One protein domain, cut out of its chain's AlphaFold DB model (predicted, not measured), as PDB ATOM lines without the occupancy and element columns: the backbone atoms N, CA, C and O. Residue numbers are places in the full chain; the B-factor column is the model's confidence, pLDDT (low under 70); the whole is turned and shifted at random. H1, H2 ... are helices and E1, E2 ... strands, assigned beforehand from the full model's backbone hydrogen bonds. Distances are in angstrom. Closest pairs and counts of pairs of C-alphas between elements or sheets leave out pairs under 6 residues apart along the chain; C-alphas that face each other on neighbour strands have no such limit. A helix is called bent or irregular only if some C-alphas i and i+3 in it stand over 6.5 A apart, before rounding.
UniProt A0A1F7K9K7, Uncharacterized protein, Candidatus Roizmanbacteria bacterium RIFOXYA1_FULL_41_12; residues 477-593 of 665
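AT A GLANCE: This is residues 477 to 593 of the 665 residues of an uncharacterized protein of Candidatus Roizmanbacteria bacterium RIFOXYA1_FULL_41_12 (UniProt A0A1F7K9K7). A twisted four-stranded sheet, E3 E2 E5 E6, makes one end of this domain, and the helical hairpin of H2 and H3 makes the other. The short strand pair E1 and E4 lies in the middle between them, with H1 running from the edge strand E6 past E1 towards H2. The printed part has 117 residues, with six named strands followed by three named helices; both sheets are antiparallel, and the class is mixed, helices and strands, with 58 residues, under half, in named elements. It is compact, with a radius of gyration of the C-alphas of 13.6 A, and rounded, spanning 38 by 35 by 26 A.

HOW THE PARTS SIT: Start at the inner strands E2, residues 492 to 497, and E5, residues 528 to 533, where N 494 and O 531 are 2.8 A apart, within hydrogen-bond range. E3, residues 504 to 509, forms a hairpin with E2; look at N 493 and O 508, 2.8 A apart. E6, residues 540 to 543, forms a hairpin with E5, with N 530 and O 542 at 2.8 A. The sheet is only just strongly twisted, with C-alphas up to 4.1 A off its best plane. H1, residues 544 to 550, is on this sheet at a height of 5.8 A, and is only just over none of its strands, with 2 C-alphas falling on E6. Its closest C-alphas to E5 are Ile 544 and Phe 529, 6.1 A apart. E1, residues 477 to 479, is near H1 and is the antiparallel neighbour of E4, residues 515 to 518, with N 516 and O 478 at 2.8 A. H2, residues 552 to 557, and H3, residues 577 to 592, touch, closest at C-alphas 553 and 583, 6.0 A apart. They run opposite ways at a shallow tilt of 34.9 degrees, only just short of steep. Neither is on the four-stranded sheet. Every O i to N i+4 pair is within hydrogen-bond range in H1 and H2; in H3 10 of 12 are.

IN THESE COORDINATES: Find C-alpha 477 at (54.703, -105.757, -32.817), where E1 begins. E2 and E5 each measure 16.5 A, E3 13.3 A, E6 10.4 A and E4 10.3 A. H3 runs 23.6 A to C-alpha 592 at (38.165, -93.029, -42.282). It has a kink of 27 degrees near residue 585 and is only just irregular: C-alphas 585 and 588 are 6.6 A apart.

THE WHOLE: The two farthest C-alphas, those of Asn 499 and Lys 578, are 38.7 A apart. The printed part has no cut. The long links are residues 480 to 491 and 558 to 576. The mean pLDDT of the printed part is 88.3; look for values under 70 at residues 569 to 573 and 592 to 593.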
ATOM      1  N   SER A 477      54.691-106.855 -33.790       93.00
ATOM      2  CA  SER A 477      54.703-105.757 -32.817       93.00
ATOM      3  C   SER A 477      53.738-104.655 -33.235       93.00
ATOM      4  O   SER A 477      53.910-104.070 -34.299       93.00
ATOM      5  N   GLY A 478      52.713-104.361 -32.440       95.06
ATOM      6  CA  GLY A 478      51.728-103.346 -32.808       95.06
ATOM      7  C   GLY A 478      50.511-103.298 -31.897       95.06
ATOM      8  O   GLY A 478      50.368-104.076 -30.959       95.06
ATOM      9  N   PHE A 479      49.620-102.361 -32.182       95.88
ATOM     10  CA  PHE A 479      48.357-102.168 -31.494       95.88
ATOM     11  C   PHE A 479      47.249-103.023 -32.111       95.88
ATOM     12  O   PHE A 479      47.187-103.240 -33.325       95.88
ATOM     13  N   ILE A 480      46.352-103.490 -31.250       96.06
ATOM     14  CA  ILE A 480      45.113-104.159 -31.633       96.06
ATOM     15  C   ILE A 480      44.022-103.106 -31.779       96.06
ATOM     16  O   ILE A 480      43.802-102.316 -30.864       96.06
ATOM     17  N   PHE A 481      43.317-103.125 -32.906       93.00
ATOM     18  CA  PHE A 481      42.216-102.211 -33.198       93.00
ATOM     19  C   PHE A 481      40.911-102.987 -33.360       93.00
ATOM     20  O   PHE A 481      40.925-104.106 -33.869       93.00
ATOM     21  N   ASN A 482      39.793-102.400 -32.935       88.94
ATOM     22  CA  ASN A 482      38.455-102.912 -33.229       88.94
ATOM     23  C   ASN A 482      37.952-102.418 -34.601       88.94
ATOM     24  O   ASN A 482      38.667-101.732 -35.334       88.94
ATOM     25  N   GLU A 483      36.705-102.753 -34.935       84.25
ATOM     26  CA  GLU A 483      36.069-102.367 -36.205       84.25
ATOM     27  C   GLU A 483      35.914-100.841 -36.370       84.25
ATOM     28  O   GLU A 483      35.896-100.345 -37.494       84.25
ATOM     29  N   ASP A 484      35.876-100.097 -35.261       86.31
ATOM     30  CA  ASP A 484      35.809 -98.630 -35.223       86.31
ATOM     31  C   ASP A 484      37.203 -97.969 -35.241       86.31
ATOM     32  O   ASP A 484      37.339 -96.771 -34.976       86.31
ATOM     33  N   TYR A 485      38.259 -98.745 -35.515       88.50
ATOM     34  CA  TYR A 485      39.666 -98.324 -35.479       88.50
ATOM     35  C   TYR A 485      40.115 -97.762 -34.124       88.50
ATOM     36  O   TYR A 485      41.052 -96.962 -34.046       88.50
ATOM     37  N   GLN A 486      39.466 -98.179 -33.039       90.75
ATOM     38  CA  GLN A 486      39.867 -97.836 -31.681       90.75
ATOM     39  C   GLN A 486      40.777 -98.920 -31.119       90.75
ATOM     40  O   GLN A 486      40.533-100.114 -31.295       90.75
ATOM     41  N   VAL A 487      41.815 -98.491 -30.407       93.56
ATOM     42  CA  VAL A 487      42.766 -99.398 -29.764       93.56
ATOM     43  C   VAL A 487      42.075-100.200 -28.655       93.56
ATOM     44  O   VAL A 487      41.397 -99.623 -27.804       93.56
ATOM     45  N   VAL A 488      42.267-101.519 -28.648       93.50
ATOM     46  CA  VAL A 488      41.618-102.455 -27.722       93.50
ATOM     47  C   VAL A 488      42.614-102.915 -26.653       93.50
ATOM     48  O   VAL A 488      43.484-103.730 -26.952       93.50
ATOM     49  N   PRO A 489      42.510-102.433 -25.405       95.00
ATOM     50  CA  PRO A 489      43.381-102.866 -24.317       95.00
ATOM     51  C   PRO A 489      42.987-104.242 -23.772       95.00
ATOM     52  O   PRO A 489      41.809-104.601 -23.776       95.00
ATOM     53  N   ASN A 490      43.961-104.977 -23.224       95.69
ATOM     54  CA  ASN A 490      43.761-106.277 -22.560       95.69
ATOM     55  C   ASN A 490      42.998-107.335 -23.390       95.69
ATOM     56  O   ASN A 490      42.415-108.259 -22.824       95.69
ATOM     57  N   ALA A 491      42.985-107.216 -24.720       96.81
ATOM     58  CA  ALA A 491      42.387-108.195 -25.616       96.81
ATOM     59  C   ALA A 491      43.199-109.491 -25.621       96.81
ATOM     60  O   ALA A 491      44.429-109.460 -25.680       96.81
ATOM     61  N   LYS A 492      42.508-110.635 -25.633       97.12
ATOM     62  CA  LYS A 492      43.134-111.930 -25.920       97.12
ATOM     63  C   LYS A 492      43.327-112.046 -27.433       97.12
ATOM     64  O   LYS A 492      42.381-111.845 -28.191       97.12
ATOM     65  N   VAL A 493      44.536-112.375 -27.871       97.06
ATOM     66  CA  VAL A 493      44.902-112.536 -29.282       97.06
ATOM     67  C   VAL A 493      45.444-113.943 -29.483       97.06
ATOM     68  O   VAL A 493      46.462-114.316 -28.907       97.06
ATOM     69  N   GLU A 494      44.755-114.728 -30.297       96.56
ATOM     70  CA  GLU A 494      45.202-116.048 -30.728       96.56
ATOM     71  C   GLU A 494      45.886-115.936 -32.088       96.56
ATOM     72  O   GLU A 494      45.383-115.278 -32.996       96.56
ATOM     73  N   ILE A 495      47.026-116.599 -32.240       96.00
ATOM     74  CA  ILE A 495      47.696-116.767 -33.527       96.00
ATOM     75  C   ILE A 495      47.251-118.101 -34.100       96.00
ATOM     76  O   ILE A 495      47.407-119.131 -33.447       96.00
ATOM     77  N   VAL A 496      46.688-118.090 -35.304       93.81
ATOM     78  CA  VAL A 496      46.038-119.256 -35.902       93.81
ATOM     79  C   VAL A 496      46.644-119.536 -37.270       93.81
ATOM     80  O   VAL A 496      46.736-118.652 -38.120       93.81
ATOM     81  N   LEU A 497      47.056-120.784 -37.487       90.81
ATOM     82  CA  LEU A 497      47.559-121.244 -38.780       90.81
ATOM     83  C   LEU A 497      46.422-121.280 -39.802       90.81
ATOM     84  O   LEU A 497      45.351-121.822 -39.524       90.81
ATOM     85  N   THR A 498      46.671-120.776 -41.012       85.75
ATOM     86  CA  THR A 498      45.638-120.655 -42.059       85.75
ATOM     87  C   THR A 498      44.984-121.999 -42.404       85.75
ATOM     88  O   THR A 498      43.775-122.069 -42.609       85.75
ATOM     89  N   ASN A 499      45.761-123.088 -42.377       79.25
ATOM     90  CA  ASN A 499      45.290-124.438 -42.708       79.25
ATOM     91  C   ASN A 499      44.766-125.235 -41.497       79.25
ATOM     92  O   ASN A 499      44.236-126.328 -41.675       79.25
ATOM     93  N   LEU A 500      44.901-124.715 -40.269       83.62
ATOM     94  CA  LEU A 500      44.500-125.383 -39.019       83.62
ATOM     95  C   LEU A 500      43.657-124.441 -38.148       83.62
ATOM     96  O   LEU A 500      43.919-124.251 -36.963       83.62
ATOM     97  N   SER A 501      42.619-123.854 -38.745       81.00
ATOM     98  CA  SER A 501      41.819-122.774 -38.147       81.00
ATOM     99  C   SER A 501      41.117-123.127 -36.826       81.00
ATOM    100  O   SER A 501      40.716-122.228 -36.080       81.00
ATOM    101  N   ALA A 502      40.984-124.417 -36.509       83.25
ATOM    102  CA  ALA A 502      40.416-124.899 -35.253       83.25
ATOM    103  C   ALA A 502      41.358-124.742 -34.043       83.25
ATOM    104  O   ALA A 502      40.880-124.784 -32.910       83.25
ATOM    105  N   PHE A 503      42.663-124.547 -34.257       83.00
ATOM    106  CA  PHE A 503      43.662-124.544 -33.187       83.00
ATOM    107  C   PHE A 503      44.456-123.239 -33.156       83.00
ATOM    108  O   PHE A 503      45.003-122.795 -34.165       83.00
ATOM    109  N   ALA A 504      44.557-122.642 -31.969       89.06
ATOM    110  CA  ALA A 504      45.495-121.557 -31.726       89.06
ATOM    111  C   ALA A 504      46.909-122.137 -31.598       89.06
ATOM    112  O   ALA A 504      47.152-123.009 -30.767       89.06
ATOM    113  N   TYR A 505      47.838-121.634 -32.407       89.50
ATOM    114  CA  TYR A 505      49.264-121.937 -32.301       89.50
ATOM    115  C   TYR A 505      49.847-121.360 -31.009       89.50
ATOM    116  O   TYR A 505      50.554-122.036 -30.270       89.50
ATOM    117  N   THR A 506      49.511-120.104 -30.712       92.88
ATOM    118  CA  THR A 506      49.822-119.471 -29.429       92.88
ATOM    119  C   THR A 506      48.759-118.438 -29.076       92.88
ATOM    120  O   THR A 506      47.965-118.019 -29.921       92.88
ATOM    121  N   THR A 507      48.726-118.038 -27.810       94.88
ATOM    122  CA  THR A 507      47.821-117.015 -27.286       94.88
ATOM    123  C   THR A 507      48.625-115.975 -26.527       94.88
ATOM    124  O   THR A 507      49.411-116.316 -25.645       94.88
ATOM    125  N   VAL A 508      48.378-114.703 -26.820       95.44
ATOM    126  CA  VAL A 508      48.932-113.565 -26.084       95.44
ATOM    127  C   VAL A 508      47.817-112.615 -25.657       95.44
ATOM    128  O   VAL A 508      46.672-112.741 -26.093       95.44
ATOM    129  N   TYR A 509      48.149-111.652 -24.803       95.94
ATOM    130  CA  TYR A 509      47.240-110.579 -24.415       95.94
ATOM    131  C   TYR A 509      47.871-109.242 -24.776       95.94
ATOM    132  O   TYR A 509      49.056-109.031 -24.516       95.94
ATOM    133  N   SER A 510      47.089-108.340 -25.364       95.81
ATOM    134  CA  SER A 510      47.524-106.953 -25.513       95.81
ATOM    135  C   SER A 510      47.637-106.298 -24.141       95.81
ATOM    136  O   SER A 510      46.834-106.591 -23.258       95.81
ATOM    137  N   ASP A 511      48.566-105.372 -23.959       94.94
ATOM    138  CA  ASP A 511      48.727-104.670 -22.689       94.94
ATOM    139  C   ASP A 511      47.576-103.675 -22.396       94.94
ATOM    140  O   ASP A 511      46.585-103.560 -23.130       94.94
ATOM    141  N   LYS A 512      47.719-102.903 -21.310       94.94
ATOM    142  CA  LYS A 512      46.767-101.846 -20.920       94.94
ATOM    143  C   LYS A 512      46.592-100.741 -21.971       94.94
ATOM    144  O   LYS A 512      45.630 -99.983 -21.901       94.94
ATOM    145  N   ASN A 513      47.535-100.622 -22.901       94.56
ATOM    146  CA  ASN A 513      47.515 -99.675 -24.003       94.56
ATOM    147  C   ASN A 513      47.054-100.326 -25.312       94.56
ATOM    148  O   ASN A 513      46.982 -99.615 -26.307       94.56
ATOM    149  N   GLY A 514      46.726-101.622 -25.312       94.44
ATOM    150  CA  GLY A 514      46.322-102.386 -26.492       94.44
ATOM    151  C   GLY A 514      47.478-102.815 -27.388       94.44
ATOM    152  O   GLY A 514      47.243-103.179 -28.537       94.44
ATOM    153  N   PHE A 515      48.710-102.785 -26.884       95.75
ATOM    154  CA  PHE A 515      49.910-103.163 -27.620       95.75
ATOM    155  C   PHE A 515      50.273-104.639 -27.403       95.75
ATOM    156  O   PHE A 515      50.185-105.149 -26.286       95.75
ATOM    157  N   ILE A 516      50.705-105.318 -28.465       95.25
ATOM    158  CA  ILE A 516      51.287-106.663 -28.442       95.25
ATOM    159  C   ILE A 516      52.702-106.634 -29.023       95.25
ATOM    160  O   ILE A 516      52.977-105.893 -29.962       95.25
ATOM    161  N   SER A 517      53.581-107.483 -28.491       92.88
ATOM    162  CA  SER A 517      54.891-107.788 -29.070       92.88
ATOM    163  C   SER A 517      55.146-109.283 -28.919       92.88
ATOM    164  O   SER A 517      55.082-109.823 -27.814       92.88
ATOM    165  N   ILE A 518      55.358-109.967 -30.040       91.56
ATOM    166  CA  ILE A 518      55.506-111.418 -30.107       91.56
ATOM    167  C   ILE A 518      56.803-111.717 -30.852       91.56
ATOM    168  O   ILE A 518      56.902-111.414 -32.046       91.56
ATOM    169  N   PRO A 519      57.804-112.293 -30.166       88.75
ATOM    170  CA  PRO A 519      59.088-112.578 -30.772       88.75
ATOM    171  C   PRO A 519      58.987-113.782 -31.714       88.75
ATOM    172  O   PRO A 519      58.053-114.585 -31.650       88.75
ATOM    173  N   TYR A 520      59.980-113.910 -32.588       88.12
ATOM    174  CA  TYR A 520      59.967-114.839 -33.714       88.12
ATOM    175  C   TYR A 520      59.829-116.313 -33.308       88.12
ATOM    176  O   TYR A 520      59.288-117.090 -34.091       88.12
ATOM    177  N   GLN A 521      60.293-116.684 -32.108       86.69
ATOM    178  CA  GLN A 521      60.216-118.040 -31.547       86.69
ATOM    179  C   GLN A 521      58.776-118.456 -31.221       86.69
ATOM    180  O   GLN A 521      58.461-119.639 -31.196       86.69
ATOM    181  N   ASN A 522      57.902-117.477 -30.988       89.19
ATOM    182  CA  ASN A 522      56.500-117.695 -30.644       89.19
ATOM    183  C   ASN A 522      55.570-117.458 -31.841       89.19
ATOM    184  O   ASN A 522      54.350-117.485 -31.686       89.19
ATOM    185  N   LEU A 523      56.128-117.214 -33.029       91.56
ATOM    186  CA  LEU A 523      55.372-117.062 -34.265       91.56
ATOM    187  C   LEU A 523      55.501-118.319 -35.127       91.56
ATOM    188  O   LEU A 523      56.588-118.894 -35.201       91.56
ATOM    189  N   PRO A 524      54.430-118.720 -35.828       92.38
ATOM    190  CA  PRO A 524      54.530-119.735 -36.855       92.38
ATOM    191  C   PRO A 524      55.540-119.368 -37.941       92.38
ATOM    192  O   PRO A 524      55.650-118.212 -38.350       92.38
ATOM    193  N   ALA A 525      56.205-120.385 -38.477       90.50
ATOM    194  CA  ALA A 525      57.084-120.256 -39.631       90.50
ATOM    195  C   ALA A 525      56.336-120.259 -40.982       90.50
ATOM    196  O   ALA A 525      56.980-120.366 -42.018       90.50
ATOM    197  N   THR A 526      55.000-120.187 -40.996       91.12
ATOM    198  CA  THR A 526      54.134-120.260 -42.196       91.12
ATOM    199  C   THR A 526      53.015-119.212 -42.125       91.12
ATOM    200  O   THR A 526      52.926-118.506 -41.127       91.12
ATOM    201  N   ASP A 527      52.170-119.074 -43.157       90.56
ATOM    202  CA  ASP A 527      51.084-118.071 -43.185       90.56
ATOM    203  C   ASP A 527      50.059-118.278 -42.052       90.56
ATOM    204  O   ASP A 527      49.492-119.365 -41.868       90.56
ATOM    205  N   PHE A 528      49.771-117.206 -41.319       93.88
ATOM    206  CA  PHE A 528      48.878-117.205 -40.165       93.88
ATOM    207  C   PHE A 528      48.011-115.947 -40.132       93.88
ATOM    208  O   PHE A 528      48.271-114.952 -40.807       93.88
ATOM    209  N   PHE A 529      46.970-115.982 -39.312       95.75
ATOM    210  CA  PHE A 529      46.141-114.822 -39.012       95.75
ATOM    211  C   PHE A 529      45.955-114.684 -37.500       95.75
ATOM    212  O   PHE A 529      46.266-115.590 -36.722       95.75
ATOM    213  N   LEU A 530      45.479-113.519 -37.076       96.50
ATOM    214  CA  LEU A 530      45.188-113.214 -35.683       96.50
ATOM    215  C   LEU A 530      43.691-113.355 -35.452       96.50
ATOM    216  O   LEU A 530      42.902-112.765 -36.185       96.50
ATOM    217  N   ARG A 531      43.291-114.071 -34.408       95.62
ATOM    218  CA  ARG A 531      41.920-114.066 -33.903       95.62
ATOM    219  C   ARG A 531      41.880-113.283 -32.601       95.62
ATOM    220  O   ARG A 531      42.514-113.650 -31.614       95.62
ATOM    221  N   VAL A 532      41.148-112.181 -32.607       96.06
ATOM    222  CA  VAL A 532      41.107-111.215 -31.511       96.06
ATOM    223  C   VAL A 532      39.809-111.379 -30.735       96.06
ATOM    224  O   VAL A 532      38.735-111.443 -31.326       96.06
ATOM    225  N   TYR A 533      39.905-111.401 -29.406       95.50
ATOM    226  CA  TYR A 533      38.792-111.473 -28.461       95.50
ATOM    227  C   TYR A 533      38.801-110.223 -27.566       95.50
ATOM    228  O   TYR A 533      39.484-110.200 -26.533       95.50
ATOM    229  N   PRO A 534      38.068-109.162 -27.940       93.25
ATOM    230  CA  PRO A 534      37.899-107.984 -27.094       93.25
ATOM    231  C   PRO A 534      37.019-108.309 -25.882       93.25
ATOM    232  O   PRO A 534      36.045-109.048 -26.011       93.25
ATOM    233  N   SER A 535      37.276-107.691 -24.725       85.44
ATOM    234  CA  SER A 535      36.623-108.048 -23.450       85.44
ATOM    235  C   SER A 535      35.093-107.917 -23.412       85.44
ATOM    236  O   SER A 535      34.486-108.418 -22.476       85.44
ATOM    237  N   ASN A 536      34.458-107.272 -24.397       83.00
ATOM    238  CA  ASN A 536      33.000-107.093 -24.476       83.00
ATOM    239  C   ASN A 536      32.465-107.072 -25.922       83.00
ATOM    240  O   ASN A 536      31.399-106.513 -26.180       83.00
ATOM    241  N   GLN A 537      33.212-107.608 -26.888       85.31
ATOM    242  CA  GLN A 537      32.802-107.601 -28.297       85.31
ATOM    243  C   GLN A 537      32.921-109.000 -28.893       85.31
ATOM    244  O   GLN A 537      33.534-109.896 -28.310       85.31
ATOM    245  N   LYS A 538      32.302-109.200 -30.058       89.44
ATOM    246  CA  LYS A 538      32.443-110.462 -30.782       89.44
ATOM    247  C   LYS A 538      33.896-110.636 -31.239       89.44
ATOM    248  O   LYS A 538      34.525-109.641 -31.602       89.44
ATOM    249  N   PRO A 539      34.416-111.874 -31.246       92.19
ATOM    250  CA  PRO A 539      35.724-112.135 -31.814       92.19
ATOM    251  C   PRO A 539      35.749-111.805 -33.305       92.19
ATOM    252  O   PRO A 539      34.744-111.993 -33.996       92.19
ATOM    253  N   PHE A 540      36.900-111.365 -33.795       92.75
ATOM    254  CA  PHE A 540      37.130-111.095 -35.213       92.75
ATOM    255  C   PHE A 540      38.523-111.560 -35.635       92.75
ATOM    256  O   PHE A 540      39.385-111.827 -34.794       92.75
ATOM    257  N   GLU A 541      38.738-111.675 -36.942       93.94
ATOM    258  CA  GLU A 541      39.989-112.162 -37.521       93.94
ATOM    259  C   GLU A 541      40.703-111.044 -38.292       93.94
ATOM    260  O   GLU A 541      40.072-110.260 -39.003       93.94
ATOM    261  N   LEU A 542      42.024-110.970 -38.138       93.25
ATOM    262  CA  LEU A 542      42.912-110.050 -38.840       93.25
ATOM    263  C   LEU A 542      43.989-110.842 -39.575       93.25
ATOM    264  O   LEU A 542      44.786-111.553 -38.963       93.25
ATOM    265  N   THR A 543      44.066-110.670 -40.887       92.88
ATOM    266  CA  THR A 543      45.239-111.103 -41.658       92.88
ATOM    267  C   THR A 543      46.456-110.245 -41.308       92.88
ATOM    268  O   THR A 543      46.320-109.109 -40.847       92.88
ATOM    269  N   ILE A 544      47.665-110.738 -41.585       93.06
ATOM    270  CA  ILE A 544      48.890-109.959 -41.350       93.06
ATOM    271  C   ILE A 544      48.928-108.677 -42.179       93.06
ATOM    272  O   ILE A 544      49.293-107.628 -41.656       93.06
ATOM    273  N   SER A 545      48.475-108.714 -43.434       89.94
ATOM    274  CA  SER A 545      48.374-107.512 -44.266       89.94
ATOM    275  C   SER A 545      47.455-106.457 -43.642       89.94
ATOM    276  O   SER A 545      47.804-105.280 -43.609       89.94
ATOM    277  N   GLN A 546      46.313-106.868 -43.080       90.50
ATOM    278  CA  GLN A 546      45.418-105.958 -42.360       90.50
ATOM    279  C   GLN A 546      46.063-105.420 -41.079       90.50
ATOM    280  O   GLN A 546      45.966-104.228 -40.798       90.50
ATOM    281  N   PHE A 547      46.748-106.273 -40.315       93.44
ATOM    282  CA  PHE A 547      47.446-105.856 -39.103       93.44
ATOM    283  C   PHE A 547      48.539-104.813 -39.392       93.44
ATOM    284  O   PHE A 547      48.622-103.813 -38.679       93.44
ATOM    285  N   LEU A 548      49.320-104.996 -40.463       91.56
ATOM    286  CA  LEU A 548      50.332-104.039 -40.934       91.56
ATOM    287  C   LEU A 548      49.714-102.698 -41.353       91.56
ATOM    288  O   LEU A 548      50.210-101.636 -40.972       91.56
ATOM    289  N   GLN A 549      48.603-102.734 -42.094       89.62
ATOM    290  CA  GLN A 549      47.888-101.525 -42.518       89.62
ATOM    291  C   GLN A 549      47.345-100.730 -41.324       89.62
ATOM    292  O   GLN A 549      47.507 -99.512 -41.263       89.62
ATOM    293  N   LEU A 550      46.748-101.414 -40.344       91.62
ATOM    294  CA  LEU A 550      46.270-100.782 -39.111       91.62
ATOM    295  C   LEU A 550      47.421-100.177 -38.293       91.62
ATOM    296  O   LEU A 550      47.253 -99.144 -37.651       91.62
ATOM    297  N   ASN A 551      48.608-100.783 -38.353       93.69
ATOM    298  CA  ASN A 551      49.779-100.369 -37.586       93.69
ATOM    299  C   ASN A 551      50.758 -99.465 -38.340       93.69
ATOM    300  O   ASN A 551      51.826 -99.173 -37.810       93.69
ATOM    301  N   THR A 552      50.415 -98.962 -39.529       91.00
ATOM    302  CA  THR A 552      51.346 -98.158 -40.344       91.00
ATOM    303  C   THR A 552      51.905 -96.945 -39.588       91.00
ATOM    304  O   THR A 552      53.106 -96.712 -39.637       91.00
ATOM    305  N   VAL A 553      51.079 -96.222 -38.816       90.88
ATOM    306  CA  VAL A 553      51.545 -95.076 -38.000       90.88
ATOM    307  C   VAL A 553      52.585 -95.516 -36.968       90.88
ATOM    308  O   VAL A 553      53.613 -94.868 -36.817       90.88
ATOM    309  N   TYR A 554      52.338 -96.628 -36.271       92.31
ATOM    310  CA  TYR A 554      53.284 -97.163 -35.292       92.31
ATOM    311  C   TYR A 554      54.597 -97.591 -35.958       92.31
ATOM    312  O   TYR A 554      55.669 -97.242 -35.472       92.31
ATOM    313  N   LEU A 555      54.513 -98.315 -37.074       91.00
ATOM    314  CA  LEU A 555      55.676 -98.815 -37.808       91.00
ATOM    315  C   LEU A 555      56.573 -97.679 -38.317       91.00
ATOM    316  O   LEU A 555      57.793 -97.785 -38.221       91.00
ATOM    317  N   GLU A 556      55.969 -96.598 -38.820       88.75
ATOM    318  CA  GLU A 556      56.668 -95.393 -39.280       88.75
ATOM    319  C   GLU A 556      57.335 -94.645 -38.115       88.75
ATOM    320  O   GLU A 556      58.537 -94.397 -38.152       88.75
ATOM    321  N   GLU A 557      56.575 -94.314 -37.067       88.12
ATOM    322  CA  GLU A 557      57.055 -93.473 -35.957       88.12
ATOM    323  C   GLU A 557      58.065 -94.192 -35.056       88.12
ATOM    324  O   GLU A 557      59.007 -93.579 -34.556       88.12
ATOM    325  N   ALA A 558      57.891 -95.500 -34.849       86.75
ATOM    326  CA  ALA A 558      58.816 -96.308 -34.058       86.75
ATOM    327  C   ALA A 558      59.992 -96.858 -34.887       86.75
ATOM    328  O   ALA A 558      60.895 -97.471 -34.318       86.75
ATOM    329  N   GLY A 559      59.973 -96.691 -36.217       87.19
ATOM    330  CA  GLY A 559      60.973 -97.262 -37.123       87.19
ATOM    331  C   GLY A 559      61.131 -98.777 -36.955       87.19
ATOM    332  O   GLY A 559      62.245 -99.293 -36.977       87.19
ATOM    333  N   VAL A 560      60.027 -99.489 -36.711       88.12
ATOM    334  CA  VAL A 560      60.012-100.942 -36.473       88.12
ATOM    335  C   VAL A 560      59.829-101.659 -37.787       88.12
ATOM    336  O   VAL A 560      58.901-101.309 -38.504       88.12
ATOM    337  N   ASN A 561      60.631-102.690 -38.074       90.12
ATOM    338  CA  ASN A 561      60.419-103.579 -39.213       90.12
ATOM    339  C   ASN A 561      60.018-105.002 -38.806       90.12
ATOM    340  O   ASN A 561      60.798-105.728 -38.192       90.12
ATOM    341  N   MET A 562      58.784-105.397 -39.147       91.19
ATOM    342  CA  MET A 562      58.232-106.704 -38.768       91.19
ATOM    343  C   MET A 562      58.859-107.863 -39.540       91.19
ATOM    344  O   MET A 562      58.923-108.974 -39.020       91.19
ATOM    345  N   PHE A 563      59.309-107.631 -40.771       91.44
ATOM    346  CA  PHE A 563      59.941-108.654 -41.605       91.44
ATOM    347  C   PHE A 563      61.446-108.747 -41.366       91.44
ATOM    348  O   PHE A 563      62.010-109.819 -41.548       91.44
ATOM    349  N   ASN A 564      62.066-107.657 -40.910       85.81
ATOM    350  CA  ASN A 564      63.474-107.607 -40.538       85.81
ATOM    351  C   ASN A 564      63.663-106.856 -39.207       85.81
ATOM    352  O   ASN A 564      63.899-105.643 -39.195       85.81
ATOM    353  N   PRO A 565      63.613-107.556 -38.061       81.50
ATOM    354  CA  PRO A 565      63.771-106.925 -36.758       81.50
ATOM    355  C   PRO A 565      65.154-106.288 -36.557       81.50
ATOM    356  O   PRO A 565      65.262-105.393 -35.724       81.50
ATOM    357  N   LYS A 566      66.191-106.668 -37.324       81.44
ATOM    358  CA  LYS A 566      67.529-106.046 -37.233       81.44
ATOM    359  C   LYS A 566      67.540-104.598 -37.718       81.44
ATOM    360  O   LYS A 566      68.360-103.816 -37.254       81.44
ATOM    361  N   LEU A 567      66.632-104.244 -38.628       73.25
ATOM    362  CA  LEU A 567      66.473-102.872 -39.113       73.25
ATOM    363  C   LEU A 567      65.632-102.001 -38.173       73.25
ATOM    364  O   LEU A 567      65.461-100.814 -38.445       73.25
ATOM    365  N   SER A 568      65.089-102.563 -37.087       75.69
ATOM    366  CA  SER A 568      64.267-101.795 -36.154       75.69
ATOM    367  C   SER A 568      65.131-100.835 -35.338       75.69
ATOM    368  O   SER A 568      66.075-101.251 -34.670       75.69
ATOM    369  N   THR A 569      64.796 -99.543 -35.357       59.72
ATOM    370  CA  THR A 569      65.558 -98.500 -34.641       59.72
ATOM    371  C   THR A 569      65.304 -98.474 -33.135       59.72
ATOM    372  O   THR A 569      66.037 -97.823 -32.390       59.72
ATOM    373  N   VAL A 570      64.263 -99.169 -32.675       60.81
ATOM    374  CA  VAL A 570      63.871 -99.264 -31.268       60.81
ATOM    375  C   VAL A 570      63.830-100.740 -30.883       60.81
ATOM    376  O   VAL A 570      63.364-101.578 -31.657       60.81
ATOM    377  N   ASN A 571      64.300-101.068 -29.675       60.84
ATOM    378  CA  ASN A 571      64.051-102.387 -29.092       60.84
ATOM    379  C   ASN A 571      62.533-102.634 -29.108       60.84
ATOM    380  O   ASN A 571      61.785-101.735 -28.740       60.84
ATOM    381  N   LEU A 572      62.092-103.827 -29.517       63.72
ATOM    382  CA  LEU A 572      60.689-104.250 -29.720       63.72
ATOM    383  C   LEU A 572      59.860-104.330 -28.409       63.72
ATOM    384  O   LEU A 572      59.156-105.305 -28.140       63.72
ATOM    385  N   ILE A 573      59.998-103.312 -27.567       65.94
ATOM    386  CA  ILE A 573      59.429-103.113 -26.240       65.94
ATOM    387  C   ILE A 573      58.267-102.117 -26.385       65.94
ATOM    388  O   ILE A 573      58.158-101.410 -27.389       65.94
ATOM    389  N   THR A 574      57.386-102.076 -25.385       73.81
ATOM    390  CA  THR A 574      56.250-101.153 -25.297       73.81
ATOM    391  C   THR A 574      56.620 -99.734 -25.764       73.81
ATOM    392  O   THR A 574      57.602 -99.180 -25.259       73.81
ATOM    393  N   PRO A 575      55.853 -99.133 -26.695       83.75
ATOM    394  CA  PRO A 575      56.157 -97.811 -27.231       83.75
ATOM    395  C   PRO A 575      56.068 -96.741 -26.140       83.75
ATOM    396  O   PRO A 575      55.345 -96.907 -25.151       83.75
ATOM    397  N   ASP A 576      56.771 -95.622 -26.322       88.19
ATOM    398  CA  ASP A 576      56.626 -94.492 -25.407       88.19
ATOM    399  C   ASP A 576      55.212 -93.876 -25.479       88.19
ATOM    400  O   ASP A 576      54.428 -94.118 -26.404       88.19
ATOM    401  N   GLN A 577      54.870 -93.065 -24.475       89.81
ATOM    402  CA  GLN A 577      53.542 -92.459 -24.391       89.81
ATOM    403  C   GLN A 577      53.232 -91.553 -25.591       89.81
ATOM    404  O   GLN A 577      52.083 -91.486 -26.023       89.81
ATOM    405  N   LYS A 578      54.247 -90.897 -26.166       91.12
ATOM    406  CA  LYS A 578      54.080 -89.999 -27.309       91.12
ATOM    407  C   LYS A 578      53.630 -90.782 -28.547       91.12
ATOM    408  O   LYS A 578      52.677 -90.370 -29.203       91.12
ATOM    409  N   ILE A 579      54.258 -91.925 -28.826       89.69
ATOM    410  CA  ILE A 579      53.870 -92.823 -29.920       89.69
ATOM    411  C   ILE A 579      52.464 -93.381 -29.669       89.69
ATOM    412  O   ILE A 579      51.641 -93.392 -30.581       89.69
ATOM    413  N   ILE A 580      52.153 -93.795 -28.434       90.00
ATOM    414  CA  ILE A 580      50.815 -94.295 -28.072       90.00
ATOM    415  C   ILE A 580      49.731 -93.248 -28.374       90.00
ATOM    416  O   ILE A 580      48.715 -93.567 -29.000       90.00
ATOM    417  N   ASP A 581      49.935 -92.001 -27.949       90.75
ATOM    418  CA  ASP A 581      48.973 -90.912 -28.149       90.75
ATOM    419  C   ASP A 581      48.816 -90.569 -29.639       90.75
ATOM    420  O   ASP A 581      47.706 -90.315 -30.126       90.75
ATOM    421  N   GLN A 582      49.914 -90.630 -30.395       91.00
ATOM    422  CA  GLN A 582      49.909 -90.406 -31.836       91.00
ATOM    423  C   GLN A 582      49.160 -91.512 -32.589       91.00
ATOM    424  O   GLN A 582      48.311 -91.217 -33.428       91.00
ATOM    425  N   VAL A 583      49.389 -92.783 -32.253       91.62
ATOM    426  CA  VAL A 583      48.665 -93.909 -32.863       91.62
ATOM    427  C   VAL A 583      47.164 -93.797 -32.599       91.62
ATOM    428  O   VAL A 583      46.372 -93.936 -33.533       91.62
ATOM    429  N   LYS A 584      46.759 -93.488 -31.360       89.44
ATOM    430  CA  LYS A 584      45.340 -93.346 -30.987       89.44
ATOM    431  C   LYS A 584      44.639 -92.196 -31.712       89.44
ATOM    432  O   LYS A 584      43.466 -92.325 -32.047       89.44
ATOM    433  N   SER A 585      45.333 -91.084 -31.954       87.56
ATOM    434  CA  SER A 585      44.745 -89.893 -32.585       87.56
ATOM    435  C   SER A 585      44.775 -89.926 -34.118       87.56
ATOM    436  O   SER A 585      43.823 -89.481 -34.757       87.56
ATOM    437  N   VAL A 586      45.835 -90.470 -34.725       87.19
ATOM    438  CA  VAL A 586      46.066 -90.395 -36.180       87.19
ATOM    439  C   VAL A 586      45.453 -91.571 -36.936       87.19
ATOM    440  O   VAL A 586      44.964 -91.388 -38.052       87.19
ATOM    441  N   THR A 587      45.453 -92.777 -36.360       83.56
ATOM    442  CA  THR A 587      45.054 -93.996 -37.089       83.56
ATOM    443  C   THR A 587      43.588 -93.949 -37.521       83.56
ATOM    444  O   THR A 587      43.287 -94.153 -38.698       83.56
ATOM    445  N   ALA A 588      42.684 -93.563 -36.614       78.06
ATOM    446  CA  ALA A 588      41.262 -93.409 -36.923       78.06
ATOM    447  C   ALA A 588      41.011 -92.356 -38.023       78.06
ATOM    448  O   ALA A 588      40.170 -92.563 -38.899       78.06
ATOM    449  N   ALA A 589      41.777 -91.258 -38.030       80.50
ATOM    450  CA  ALA A 589      41.667 -90.198 -39.034       80.50
ATOM    451  C   ALA A 589      42.230 -90.610 -40.410       80.50
ATOM    452  O   ALA A 589      41.651 -90.267 -41.441       80.50
ATOM    453  N   ARG A 590      43.337 -91.369 -40.455       79.25
ATOM    454  CA  ARG A 590      43.932 -91.859 -41.717       79.25
ATOM    455  C   ARG A 590      43.053 -92.904 -42.412       79.25
ATOM    456  O   ARG A 590      43.033 -92.952 -43.642       79.25
ATOM    457  N   LEU A 591      42.344 -93.737 -41.647       73.50
ATOM    458  CA  LEU A 591      41.574 -94.866 -42.184       73.50
ATOM    459  C   LEU A 591      40.120 -94.521 -42.525       73.50
ATOM    460  O   LEU A 591      39.543 -95.164 -43.391       73.50
ATOM    461  N   THR A 592      39.537 -93.469 -41.947       68.31
ATOM    462  CA  THR A 592      38.165 -93.029 -42.282       68.31
ATOM    463  C   THR A 592      38.028 -92.440 -43.693       68.31
ATOM    464  O   THR A 592      36.931 -92.431 -44.245       68.31
ATOM    465  N   GLY A 593      39.125 -91.983 -44.310       61.84
ATOM    466  CA  GLY A 593      39.135 -91.432 -45.674       61.84
ATOM    467  C   GLY A 593      39.440 -92.439 -46.788       61.84
ATOM    468  O   GLY A 593      39.254 -92.130 -47.964       61.84
TER     469      GLY A 593